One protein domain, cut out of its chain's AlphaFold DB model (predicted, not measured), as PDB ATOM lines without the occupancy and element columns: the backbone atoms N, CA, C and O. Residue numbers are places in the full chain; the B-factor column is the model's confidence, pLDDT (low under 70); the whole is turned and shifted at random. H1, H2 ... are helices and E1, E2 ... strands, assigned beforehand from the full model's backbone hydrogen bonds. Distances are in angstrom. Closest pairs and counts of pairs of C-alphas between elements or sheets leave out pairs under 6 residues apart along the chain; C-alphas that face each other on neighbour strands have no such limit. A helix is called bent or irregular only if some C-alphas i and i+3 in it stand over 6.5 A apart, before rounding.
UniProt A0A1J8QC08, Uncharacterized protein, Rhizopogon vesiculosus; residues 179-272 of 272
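Overview. This is residues 179 to 272 of the 272 residues of an uncharacterized protein of Rhizopogon vesiculosus (UniProt A0A1J8QC08). A long helical hairpin, H4 and H5, is joined to a small head, in which a pair of short parallel strands, E1 and E2, sits with three short helices, H1, H2 and H3, near the beginning of H4. H4 makes most of the long axis, H5 folds back beside its later part, and a tail without a named element, residues 257 to 272, makes a wide loop after H5. The printed part has 94 residues, with five named helices and two named strands in the order E1, H1, H2, H3, E2, H4, H5; the sheet order is E1, E2, parallel, and the class is mostly helix. The whole is loose, with a radius of gyration of the C-alphas of 15.4 A, and only just elongated, with spans of 49 by 30 by 17 A.

Along the chain. Strand E1 is residues 179 to 181, beginning at C-alpha 179 (188.206, 157.328, 156.730), and strand E2 is residues 206 to 208. Between them come H1, residues 183 to 186, H2, residues 190 to 195, 8.7 A long, and H3, residues 199 to 205, 10.2 A long. H4, residues 218 to 240, is the longest helix at 32.4 A and begins at C-alpha 218 (200.027, 157.817, 158.793). H4 is irregular, with C-alphas 233 and 236 7.1 A apart, and has a kink of 49 degrees near residue 234. H5, residues 244 to 256, is 15.8 A long and ends at C-alpha 256 (198.563, 169.663, 173.357).

Arrangement. E1 and E2 are parallel neighbours at 34 degrees, with N 207 and O 179 2.8 A apart and N 181 and O 207 3.0 A apart, both within hydrogen-bond range. E1, H1 H2 H3, E2 form a strand-helix-strand unit, two parallel neighbour strands with helices between them in the chain. H2 and H3 are close but not clearly touching, with the closest C-alphas, of Ala 195 and Phe 202, 6.5 A apart. H2 touches H4, at residues 218 to 225 of H4 alone, at a steep tilt of 60 degrees, the same way; the closest C-alphas are those of Ala 195 and Phe 225, 4.8 A apart. H3 and H4 are near each other, with 8 pairs of C-alphas within 10 A. H4 and H5 touch as a helical hairpin, at a shallow tilt of 20 degrees, opposite ways; their closest C-alphas, of Ile 238 and Lys 247, are 6.0 A apart. H5 is apart from H2 and H3, and from both strands. Every O i to N i+4 pair is within hydrogen-bond range in H2, H3 and H5, and 14 of 19 are in H4; H1 is too short for such a pair.

Size, cuts and confidence. The two C-alphas farthest apart, of Asn 211 and Ser 242, are 50.5 A apart. The printed part has no cut and no long link; the link from E2 to H4, 9 residues, is short and the others are tight. The mean pLDDT of the printed part is 72.1, with residue 211, residues 244 to 246 and residues 248 to 272 under 70.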
ATOM      1  N   ARG A 179     186.940 156.982 157.361       87.06
ATOM      2  CA  ARG A 179     188.206 157.328 156.730       87.06
ATOM      3  C   ARG A 179     188.733 156.148 155.947       87.06
ATOM      4  O   ARG A 179     188.819 155.033 156.454       87.06
ATOM      5  N   THR A 180     189.140 156.375 154.714       89.69
ATOM      6  CA  THR A 180     189.555 155.301 153.821       89.69
ATOM      7  C   THR A 180     191.069 155.147 153.780       89.69
ATOM      8  O   THR A 180     191.825 156.117 153.759       89.69
ATOM      9  N   PHE A 181     191.557 153.911 153.718       89.50
ATOM     10  CA  PHE A 181     192.989 153.639 153.576       89.50
ATOM     11  C   PHE A 181     193.248 152.419 152.694       89.50
ATOM     12  O   PHE A 181     192.421 151.517 152.593       89.50
ATOM     13  N   THR A 182     194.432 152.351 152.080       88.25
ATOM     14  CA  THR A 182     194.897 151.111 151.437       88.25
ATOM     15  C   THR A 182     195.881 150.385 152.341       88.25
ATOM     16  O   THR A 182     196.727 151.007 152.985       88.25
ATOM     17  N   VAL A 183     195.848 149.050 152.354       83.75
ATOM     18  CA  VAL A 183     196.808 148.265 153.154       83.75
ATOM     19  C   VAL A 183     198.237 148.580 152.736       83.75
ATOM     20  O   VAL A 183     199.086 148.797 153.586       83.75
ATOM     21  N   THR A 184     198.505 148.718 151.440       82.88
ATOM     22  CA  THR A 184     199.833 149.084 150.928       82.88
ATOM     23  C   THR A 184     200.349 150.426 151.456       82.88
ATOM     24  O   THR A 184     201.555 150.575 151.628       82.88
ATOM     25  N   GLN A 185     199.461 151.384 151.733       79.31
ATOM     26  CA  GLN A 185     199.795 152.690 152.317       79.31
ATOM     27  C   GLN A 185     200.079 152.590 153.820       79.31
ATOM     28  O   GLN A 185     200.960 153.284 154.320       79.31
ATOM     29  N   ALA A 186     199.370 151.709 154.529       83.81
ATOM     30  CA  ALA A 186     199.423 151.605 155.986       83.81
ATOM     31  C   ALA A 186     200.380 150.514 156.513       83.81
ATOM     32  O   ALA A 186     200.819 150.572 157.655       83.81
ATOM     33  N   GLN A 187     200.749 149.523 155.700       81.94
ATOM     34  CA  GLN A 187     201.416 148.300 156.167       81.94
ATOM     35  C   GLN A 187     202.831 148.518 156.725       81.94
ATOM     36  O   GLN A 187     203.286 147.723 157.546       81.94
ATOM     37  N   SER A 188     203.519 149.590 156.321       82.62
ATOM     38  CA  SER A 188     204.813 149.984 156.896       82.62
ATOM     39  C   SER A 188     204.696 150.867 158.143       82.62
ATOM     40  O   SER A 188     205.720 151.254 158.702       82.62
ATOM     41  N   ASN A 189     203.481 151.239 158.554       83.56
ATOM     42  CA  ASN A 189     203.235 152.097 159.703       83.56
ATOM     43  C   ASN A 189     203.000 151.244 160.962       83.56
ATOM     44  O   ASN A 189     202.070 150.443 161.022       83.56
ATOM     45  N   THR A 190     203.844 151.422 161.976       82.94
ATOM     46  CA  THR A 190     203.708 150.741 163.273       82.94
ATOM     47  C   THR A 190     202.431 151.146 163.998       82.94
ATOM     48  O   THR A 190     201.774 150.301 164.599       82.94
ATOM     49  N   ASP A 191     202.029 152.409 163.880       82.31
ATOM     50  CA  ASP A 191     200.832 152.925 164.540       82.31
ATOM     51  C   ASP A 191     199.556 152.348 163.927       82.31
ATOM     52  O   ASP A 191     198.582 152.146 164.635       82.31
ATOM     53  N   TYR A 192     199.574 152.001 162.636       86.25
ATOM     54  CA  TYR A 192     198.483 151.253 162.007       86.25
ATOM     55  C   TYR A 192     198.327 149.861 162.631       86.25
ATOM     56  O   TYR A 192     197.220 149.455 162.965       86.25
ATOM     57  N   GLN A 193     199.433 149.143 162.855       87.38
ATOM     58  CA  GLN A 193     199.384 147.812 163.473       87.38
ATOM     59  C   GLN A 193     198.837 147.869 164.904       87.38
ATOM     60  O   GLN A 193     198.084 146.985 165.308       87.38
ATOM     61  N   HIS A 194     199.193 148.915 165.650       84.00
ATOM     62  CA  HIS A 194     198.657 149.162 166.985       84.00
ATOM     63  C   HIS A 194     197.202 149.650 166.955       84.00
ATOM     64  O   HIS A 194     196.397 149.220 167.769       84.00
ATOM     65  N   ALA A 195     196.815 150.485 165.995       84.44
ATOM     66  CA  ALA A 195     195.424 150.890 165.813       84.44
ATOM     67  C   ALA A 195     194.522 149.674 165.530       84.44
ATOM     68  O   ALA A 195     193.461 149.544 166.137       84.44
ATOM     69  N   CYS A 196     194.987 148.725 164.711       87.19
ATOM     70  CA  CYS A 196     194.286 147.470 164.429       87.19
ATOM     71  C   CYS A 196     194.058 146.583 165.663       87.19
ATOM     72  O   CYS A 196     193.190 145.714 165.611       87.19
ATOM     73  N   SER A 197     194.801 146.753 166.768       88.25
ATOM     74  CA  SER A 197     194.514 145.987 167.991       88.25
ATOM     75  C   SER A 197     193.232 146.440 168.694       88.25
ATOM     76  O   SER A 197     192.678 145.673 169.477       88.25
ATOM     77  N   TYR A 198     192.725 147.635 168.377       85.38
ATOM     78  CA  TYR A 198     191.437 148.155 168.842       85.38
ATOM     79  C   TYR A 198     190.328 147.863 167.816       85.38
ATOM     80  O   TYR A 198     189.623 148.768 167.376       85.38
ATOM     81  N   ASP A 199     190.198 146.591 167.426       82.75
ATOM     82  CA  ASP A 199     189.425 146.103 166.269       82.75
ATOM     83  C   ASP A 199     188.039 146.756 166.104       82.75
ATOM     84  O   ASP A 199     187.742 147.322 165.055       82.75
ATOM     85  N   THR A 200     187.198 146.757 167.146       82.62
ATOM     86  CA  THR A 200     185.846 147.340 167.068       82.62
ATOM     87  C   THR A 200     185.881 148.835 166.746       82.62
ATOM     88  O   THR A 200     185.298 149.258 165.756       82.62
ATOM     89  N   HIS A 201     186.627 149.621 167.523       83.81
ATOM     90  CA  HIS A 201     186.723 151.067 167.319       83.81
ATOM     91  C   HIS A 201     187.430 151.428 166.011       83.81
ATOM     92  O   HIS A 201     187.132 152.454 165.404       83.81
ATOM     93  N   PHE A 202     188.377 150.595 165.578       87.69
ATOM     94  CA  PHE A 202     189.110 150.815 164.343       87.69
ATOM     95  C   PHE A 202     188.175 150.682 163.143       87.69
ATOM     96  O   PHE A 202     188.151 151.560 162.288       87.69
ATOM     97  N   ASN A 203     187.355 149.631 163.116       87.44
ATOM     98  CA  ASN A 203     186.408 149.389 162.029       87.44
ATOM     99  C   ASN A 203     185.227 150.379 162.022       87.44
ATOM    100  O   ASN A 203     184.602 150.556 160.979       87.44
ATOM    101  N   ASP A 204     184.941 151.043 163.146       85.56
ATOM    102  CA  ASP A 204     183.943 152.122 163.215       85.56
ATOM    103  C   ASP A 204     184.435 153.431 162.571       85.56
ATOM    104  O   ASP A 204     183.622 154.278 162.209       85.56
ATOM    105  N   MET A 205     185.756 153.618 162.436       84.94
ATOM    106  CA  MET A 205     186.363 154.862 161.940       84.94
ATOM    107  C   MET A 205     187.124 154.709 160.622       84.94
ATOM    108  O   MET A 205     187.294 155.697 159.907       84.94
ATOM    109  N   PHE A 206     187.604 153.507 160.300       89.00
ATOM    110  CA  PHE A 206     188.461 153.259 159.148       89.00
ATOM    111  C   PHE A 206     187.896 152.174 158.232       89.00
ATOM    112  O   PHE A 206     187.558 151.077 158.666       89.00
ATOM    113  N   GLU A 207     187.892 152.452 156.930       90.44
ATOM    114  CA  GLU A 207     187.490 151.521 155.882       90.44
ATOM    115  C   GLU A 207     188.664 151.211 154.943       90.44
ATOM    116  O   GLU A 207     189.311 152.093 154.367       90.44
ATOM    117  N   GLN A 208     188.945 149.924 154.749       89.75
ATOM    118  CA  GLN A 208     189.969 149.494 153.806       89.75
ATOM    119  C   GLN A 208     189.445 149.561 152.363       89.75
ATOM    120  O   GLN A 208     188.490 148.875 152.003       89.75
ATOM    121  N   THR A 209     190.157 150.264 151.483       87.25
ATOM    122  CA  THR A 209     189.878 150.301 150.042       87.25
ATOM    123  C   THR A 209     190.928 149.518 149.246       87.25
ATOM    124  O   THR A 209     192.091 149.389 149.638       87.25
ATOM    125  N   GLN A 210     190.513 148.919 148.122       74.62
ATOM    126  CA  GLN A 210     191.374 148.026 147.325       74.62
ATOM    127  C   GLN A 210     191.998 148.686 146.085       74.62
ATOM    128  O   GLN A 210     193.003 148.186 145.592       74.62
ATOM    129  N   ASN A 211     191.434 149.789 145.572       66.56
ATOM    130  CA  ASN A 211     191.777 150.312 144.236       66.56
ATOM    131  C   ASN A 211     191.929 151.841 144.149       66.56
ATOM    132  O   ASN A 211     192.107 152.374 143.054       66.56
ATOM    133  N   GLN A 212     191.843 152.557 145.267       72.75
ATOM    134  CA  GLN A 212     192.011 154.010 145.321       72.75
ATOM    135  C   GLN A 212     192.896 154.352 146.507       72.75
ATOM    136  O   GLN A 212     192.820 153.678 147.525       72.75
ATOM    137  N   TRP A 213     193.759 155.357 146.363       71.88
ATOM    138  CA  TRP A 213     194.496 155.870 147.515       71.88
ATOM    139  C   TRP A 213     193.495 156.412 148.526       71.88
ATOM    140  O   TRP A 213     192.607 157.175 148.152       71.88
ATOM    141  N   GLY A 214     193.642 155.982 149.774       76.56
ATOM    142  CA  GLY A 214     192.810 156.478 150.851       76.56
ATOM    143  C   GLY A 214     193.220 157.884 151.270       76.56
ATOM    144  O   GLY A 214     194.355 158.312 151.035       76.56
ATOM    145  N   ASP A 215     192.293 158.586 151.901       79.12
ATOM    146  CA  ASP A 215     192.461 159.927 152.456       79.12
ATOM    147  C   ASP A 215     193.205 159.934 153.803       79.12
ATOM    148  O   ASP A 215     193.703 160.976 154.231       79.12
ATOM    149  N   VAL A 216     193.373 158.762 154.421       80.62
ATOM    150  CA  VAL A 216     194.054 158.615 155.709       80.62
ATOM    151  C   VAL A 216     195.556 158.866 155.613       80.62
ATOM    152  O   VAL A 216     196.281 158.276 154.806       80.62
ATOM    153  N   THR A 217     196.077 159.679 156.528       79.62
ATOM    154  CA  THR A 217     197.528 159.846 156.697       79.62
ATOM    155  C   THR A 217     198.072 158.934 157.795       79.62
ATOM    156  O   THR A 217     197.372 158.578 158.738       79.62
ATOM    157  N   ASN A 218     199.371 158.617 157.748       77.75
ATOM    158  CA  ASN A 218     200.027 157.817 158.793       77.75
ATOM    159  C   ASN A 218     199.829 158.366 160.217       77.75
ATOM    160  O   ASN A 218     199.868 157.607 161.182       77.75
ATOM    161  N   ARG A 219     199.610 159.677 160.343       75.81
ATOM    162  CA  ARG A 219     199.409 160.354 161.626       75.81
ATOM    163  C   ARG A 219     198.032 160.112 162.218       75.81
ATOM    164  O   ARG A 219     197.884 160.209 163.431       75.81
ATOM    165  N   GLU A 220     197.038 159.811 161.398       78.56
ATOM    166  CA  GLU A 220     195.683 159.558 161.882       78.56
ATOM    167  C   GLU A 220     195.604 158.213 162.598       78.56
ATOM    168  O   GLU A 220     194.964 158.126 163.640       78.56
ATOM    169  N   PHE A 221     196.360 157.209 162.141       83.12
ATOM    170  CA  PHE A 221     196.528 155.960 162.886       83.12
ATOM    171  C   PHE A 221     197.208 156.183 164.241       83.12
ATOM    172  O   PHE A 221     196.729 155.678 165.253       83.12
ATOM    173  N   ALA A 222     198.269 156.996 164.279       79.44
ATOM    174  CA  ALA A 222     198.931 157.374 165.530       79.44
ATOM    175  C   ALA A 222     197.976 158.107 166.478       79.44
ATOM    176  O   ALA A 222     197.923 157.821 167.670       79.44
ATOM    177  N   THR A 223     197.195 159.036 165.930       75.56
ATOM    178  CA  THR A 223     196.196 159.822 166.657       75.56
ATOM    179  C   THR A 223     195.144 158.917 167.283       75.56
ATOM    180  O   THR A 223     194.939 158.961 168.494       75.56
ATOM    181  N   PHE A 224     194.533 158.052 166.476       81.31
ATOM    182  CA  PHE A 224     193.538 157.087 166.925       81.31
ATOM    183  C   PHE A 224     194.088 156.169 168.024       81.31
ATOM    184  O   PHE A 224     193.493 156.055 169.095       81.31
ATOM    185  N   PHE A 225     195.269 155.584 167.798       83.25
ATOM    186  CA  PHE A 225     195.919 154.703 168.762       83.25
ATOM    187  C   PHE A 225     196.191 155.404 170.100       83.25
ATOM    188  O   PHE A 225     195.849 154.874 171.153       83.25
ATOM    189  N   HIS A 226     196.780 156.602 170.082       76.50
ATOM    190  CA  HIS A 226     197.134 157.305 171.314       76.50
ATOM    191  C   HIS A 226     195.914 157.751 172.122       76.50
ATOM    192  O   HIS A 226     195.962 157.687 173.351       76.50
ATOM    193  N   VAL A 227     194.826 158.164 171.463       77.56
ATOM    194  CA  VAL A 227     193.577 158.526 172.149       77.56
ATOM    195  C   VAL A 227     192.978 157.309 172.848       77.56
ATOM    196  O   VAL A 227     192.668 157.385 174.037       77.56
ATOM    197  N   LEU A 228     192.873 156.173 172.151       78.69
ATOM    198  CA  LEU A 228     192.324 154.956 172.750       78.69
ATOM    199  C   LEU A 228     193.224 154.384 173.837       78.69
ATOM    200  O   LEU A 228     192.725 154.023 174.893       78.69
ATOM    201  N   ARG A 229     194.548 154.390 173.653       79.62
ATOM    202  CA  ARG A 229     195.479 153.971 174.707       79.62
ATOM    203  C   ARG A 229     195.349 154.839 175.956       79.62
ATOM    204  O   ARG A 229     195.323 154.316 177.068       79.62
ATOM    205  N   CYS A 230     195.238 156.159 175.788       76.25
ATOM    206  CA  CYS A 230     195.007 157.051 176.919       76.25
ATOM    207  C   CYS A 230     193.724 156.678 177.665       76.25
ATOM    208  O   CYS A 230     193.696 156.737 178.892       76.25
ATOM    209  N   PHE A 231     192.664 156.333 176.935       73.75
ATOM    210  CA  PHE A 231     191.377 155.989 177.524       73.75
ATOM    211  C   PHE A 231     191.388 154.608 178.196       73.75
ATOM    212  O   PHE A 231     190.965 154.499 179.346       73.75
ATOM    213  N   ASP A 232     191.922 153.586 177.530       75.56
ATOM    214  CA  ASP A 232     191.854 152.191 177.975       75.56
ATOM    215  C   ASP A 232     192.947 151.814 178.982       75.56
ATOM    216  O   ASP A 232     192.699 151.024 179.894       75.56
ATOM    217  N   GLU A 233     194.156 152.362 178.842       78.62
ATOM    218  CA  GLU A 233     195.314 151.961 179.653       78.62
ATOM    219  C   GLU A 233     195.684 153.028 180.685       78.62
ATOM    220  O   GLU A 233     195.805 152.738 181.879       78.62
ATOM    221  N   ASP A 234     195.841 154.277 180.246       77.06
ATOM    222  CA  ASP A 234     196.439 155.305 181.101       77.06
ATOM    223  C   ASP A 234     195.418 156.051 181.967       77.06
ATOM    224  O   ASP A 234     195.797 156.636 182.980       77.06
ATOM    225  N   SER A 235     194.129 156.046 181.619       77.19
ATOM    226  CA  SER A 235     193.120 156.898 182.267       77.19
ATOM    227  C   SER A 235     192.979 156.619 183.765       77.19
ATOM    228  O   SER A 235     192.986 157.550 184.573       77.19
ATOM    229  N   GLU A 236     192.920 155.348 184.164       77.69
ATOM    230  CA  GLU A 236     192.806 154.951 185.570       77.69
ATOM    231  C   GLU A 236     194.109 155.202 186.341       77.69
ATOM    232  O   GLU A 236     194.069 155.609 187.508       77.69
ATOM    233  N   LEU A 237     195.268 155.067 185.690       80.06
ATOM    234  CA  LEU A 237     196.552 155.455 186.276       80.06
ATOM    235  C   LEU A 237     196.606 156.972 186.509       80.06
ATOM    236  O   LEU A 237     196.870 157.423 187.620       80.06
ATOM    237  N   ILE A 238     196.283 157.767 185.488       75.94
ATOM    238  CA  ILE A 238     196.259 159.233 185.549       75.94
ATOM    239  C   ILE A 238     195.277 159.713 186.621       75.94
ATOM    240  O   ILE A 238     195.566 160.653 187.361       75.94
ATOM    241  N   LYS A 239     194.105 159.081 186.717       75.88
ATOM    242  CA  LYS A 239     193.060 159.415 187.688       75.88
ATOM    243  C   LYS A 239     193.481 159.100 189.119       75.88
ATOM    244  O   LYS A 239     193.268 159.934 190.001       75.88
ATOM    245  N   SER A 240     194.055 157.918 189.341       78.75
ATOM    246  CA  SER A 240     194.485 157.462 190.667       78.75
ATOM    247  C   SER A 240     195.739 158.179 191.171       78.75
ATOM    248  O   SER A 240     195.917 158.315 192.384       78.75
ATOM    249  N   ASP A 241     196.572 158.701 190.272       76.56
ATOM    250  CA  ASP A 241     197.755 159.466 190.640       76.56
ATOM    251  C   ASP A 241     197.394 160.891 191.117       76.56
ATOM    252  O   ASP A 241     196.619 161.635 190.508       76.56
ATOM    253  N   SER A 242     197.960 161.297 192.254       78.81
ATOM    254  CA  SER A 242     197.749 162.631 192.842       78.81
ATOM    255  C   SER A 242     198.632 163.730 192.228       78.81
ATOM    256  O   SER A 242     198.412 164.913 192.485       78.81
ATOM    257  N   SER A 243     199.619 163.360 191.414       74.31
ATOM    258  CA  SER A 243     200.597 164.251 190.804       74.31
ATOM    259  C   SER A 243     199.972 165.111 189.713       74.31
ATOM    260  O   SER A 243     199.647 164.653 188.614       74.31
ATOM    261  N   SER A 244     199.897 166.414 189.977       63.06
ATOM    262  CA  SER A 244     199.538 167.402 188.958       63.06
ATOM    263  C   SER A 244     200.518 167.403 187.779       63.06
ATOM    264  O   SER A 244     200.114 167.716 186.664       63.06
ATOM    265  N   ALA A 245     201.785 167.029 187.996       63.53
ATOM    266  CA  ALA A 245     202.794 166.962 186.940       63.53
ATOM    267  C   ALA A 245     202.550 165.787 185.984       63.53
ATOM    268  O   ALA A 245     202.665 165.963 184.775       63.53
ATOM    269  N   LEU A 246     202.151 164.617 186.500       68.19
ATOM    270  CA  LEU A 246     201.798 163.470 185.658       68.19
ATOM    271  C   LEU A 246     200.547 163.775 184.828       68.19
ATOM    272  O   LEU A 246     200.532 163.528 183.625       68.19
ATOM    273  N   LYS A 247     199.526 164.371 185.452       72.06
ATOM    274  CA  LYS A 247     198.296 164.794 184.768       72.06
ATOM    275  C   LYS A 247     198.575 165.824 183.677       72.06
ATOM    276  O   LYS A 247     198.108 165.658 182.558       72.06
ATOM    277  N   ALA A 248     199.379 166.843 183.978       63.59
ATOM    278  CA  ALA A 248     199.771 167.858 183.004       63.59
ATOM    279  C   ALA A 248     200.621 167.271 181.868       63.59
ATOM    280  O   ALA A 248     200.389 167.600 180.711       63.59
ATOM    281  N   SER A 249     201.562 166.374 182.175       65.75
ATOM    282  CA  SER A 249     202.384 165.695 181.168       65.75
ATOM    283  C   SER A 249     201.531 164.847 180.224       65.75
ATOM    284  O   SER A 249     201.652 164.975 179.012       65.75
ATOM    285  N   ASN A 250     200.597 164.055 180.756       69.44
ATOM    286  CA  ASN A 250     199.681 163.261 179.937       69.44
ATOM    287  C   ASN A 250     198.715 164.142 179.139       69.44
ATOM    288  O   ASN A 250     198.489 163.882 177.963       69.44
ATOM    289  N   PHE A 251     198.202 165.226 179.726       67.62
ATOM    290  CA  PHE A 251     197.407 166.202 178.983       67.62
ATOM    291  C   PHE A 251     198.204 166.805 177.821       67.62
ATOM    292  O   PHE A 251     197.690 166.930 176.713       67.62
ATOM    293  N   ILE A 252     199.486 167.114 178.037       63.03
ATOM    294  CA  ILE A 252     200.368 167.577 176.969       63.03
ATOM    295  C   ILE A 252     200.535 166.489 175.906       63.03
ATOM    296  O   ILE A 252     200.279 166.760 174.742       63.03
ATOM    297  N   VAL A 253     200.908 165.267 176.285       66.06
ATOM    298  CA  VAL A 253     201.166 164.160 175.349       66.06
ATOM    299  C   VAL A 253     199.930 163.789 174.525       66.06
ATOM    300  O   VAL A 253     200.074 163.466 173.352       66.06
ATOM    301  N   TYR A 254     198.732 163.849 175.109       64.94
ATOM    302  CA  TYR A 254     197.502 163.398 174.451       64.94
ATOM    303  C   TYR A 254     196.685 164.512 173.795       64.94
ATOM    304  O   TYR A 254     195.987 164.237 172.822       64.94
ATOM    305  N   PHE A 255     196.780 165.759 174.273       60.94
ATOM    306  CA  PHE A 255     195.894 166.846 173.834       60.94
ATOM    307  C   PHE A 255     196.611 168.115 173.335       60.94
ATOM    308  O   PHE A 255     196.045 168.802 172.491       60.94
ATOM    309  N   ILE A 256     197.832 168.442 173.796       52.56
ATOM    310  CA  ILE A 256     198.563 169.663 173.357       52.56
ATOM    311  C   ILE A 256     199.654 169.377 172.312       52.56
ATOM    312  O   ILE A 256     199.705 170.017 171.267       52.56
ATOM    313  N   LEU A 257     200.542 168.427 172.603       57.59
ATOM    314  CA  LEU A 257     201.618 167.931 171.743       57.59
ATOM    315  C   LEU A 257     201.400 166.480 171.319       57.59
ATOM    316  O   LEU A 257     202.355 165.694 171.320       57.59
ATOM    317  N   PRO A 258     200.184 166.060 170.970       53.50
ATOM    318  CA  PRO A 258     200.099 164.735 170.434       53.50
ATOM    319  C   PRO A 258     200.749 164.747 169.039       53.50
ATOM    320  O   PRO A 258     201.056 165.809 168.484       53.50
ATOM    321  N   SER A 259     200.961 163.579 168.433       49.16
ATOM    322  CA  SER A 259     201.520 163.403 167.074       49.16
ATOM    323  C   SER A 259     200.805 164.208 165.956       49.16
ATOM    324  O   SER A 259     201.145 164.090 164.777       49.16
ATOM    325  N   PHE A 260     199.797 164.998 166.328       49.75
ATOM    326  CA  PHE A 260     198.833 165.750 165.556       49.75
ATOM    327  C   PHE A 260     199.429 167.052 164.983       49.75
ATOM    328  O   PHE A 260     199.038 167.453 163.890       49.75
ATOM    329  N   PHE A 261     200.400 167.699 165.649       42.78
ATOM    330  CA  PHE A 261     200.981 168.968 165.176       42.78
ATOM    331  C   PHE A 261     202.381 168.778 164.576       42.78
ATOM    332  O   PHE A 261     203.253 168.110 165.123       42.78
ATOM    333  N   SER A 262     202.597 169.354 163.395       41.06
ATOM    334  CA  SER A 262     203.672 169.033 162.445       41.06
ATOM    335  C   SER A 262     205.101 169.448 162.829       41.06
ATOM    336  O   SER A 262     205.961 169.508 161.952       41.06
ATOM    337  N   SER A 263     205.402 169.714 164.094       41.59
ATOM    338  CA  SER A 263     206.738 170.153 164.500       41.59
ATOM    339  C   SER A 263     207.072 169.674 165.904       41.59
ATOM    340  O   SER A 263     206.586 170.213 166.892       41.59
ATOM    341  N   PHE A 264     207.953 168.678 165.977       40.47
ATOM    342  CA  PHE A 264     208.652 168.311 167.202       40.47
ATOM    343  C   PHE A 264     209.524 169.506 167.612       40.47
ATOM    344  O   PHE A 264     210.592 169.726 167.040       40.47
ATOM    345  N   THR A 265     209.050 170.342 168.536       40.88
ATOM    346  CA  THR A 265     209.854 171.455 169.053       40.88
ATOM    347  C   THR A 265     210.836 170.915 170.097       40.88
ATOM    348  O   THR A 265     210.389 170.366 171.103       40.88
ATOM    349  N   PRO A 266     212.161 171.086 169.932       40.44
ATOM    350  CA  PRO A 266     213.186 170.558 170.846       40.44
ATOM    351  C   PRO A 266     213.230 171.245 172.230       40.44
ATOM    352  O   PRO A 266     214.220 171.125 172.944       40.44
ATOM    353  N   HIS A 267     212.192 171.991 172.614       38.59
ATOM    354  CA  HIS A 267     212.186 172.860 173.796       38.59
ATOM    355  C   HIS A 267     211.433 172.294 175.008       38.59
ATOM    356  O   HIS A 267     211.474 172.903 176.074       38.59
ATOM    357  N   PHE A 268     210.795 171.128 174.885       36.34
ATOM    358  CA  PHE A 268     210.146 170.460 176.012       36.34
ATOM    359  C   PHE A 268     211.024 169.318 176.541       36.34
ATOM    360  O   PHE A 268     211.023 168.214 176.005       36.34
ATOM    361  N   GLU A 269     211.779 169.587 177.610       34.72
ATOM    362  CA  GLU A 269     212.385 168.544 178.446       34.72
ATOM    363  C   GLU A 269     211.434 168.196 179.595       34.72
ATOM    364  O   GLU A 269     211.180 169.011 180.487       34.72
ATOM    365  N   PHE A 270     210.929 166.963 179.600       35.50
ATOM    366  CA  PHE A 270     210.203 166.415 180.741       35.50
ATOM    367  C   PHE A 270     211.215 165.929 181.778       35.50
ATOM    368  O   PHE A 270     211.982 165.000 181.524       35.50
ATOM    369  N   LYS A 271     211.228 166.550 182.961       27.92
ATOM    370  CA  LYS A 271     211.936 165.977 184.108       27.92
ATOM    371  C   LYS A 271     211.099 164.831 184.669       27.92
ATOM    372  O   LYS A 271     209.977 165.074 185.107       27.92
ATOM    373  N   GLN A 272     211.654 163.619 184.605       29.91
ATOM    374  CA  GLN A 272     211.174 162.459 185.362       29.91
ATOM    375  C   GLN A 272     211.307 162.699 186.866       29.91
ATOM    376  O   GLN A 272     212.300 163.351 187.274       29.91
TER     377      GLN A 272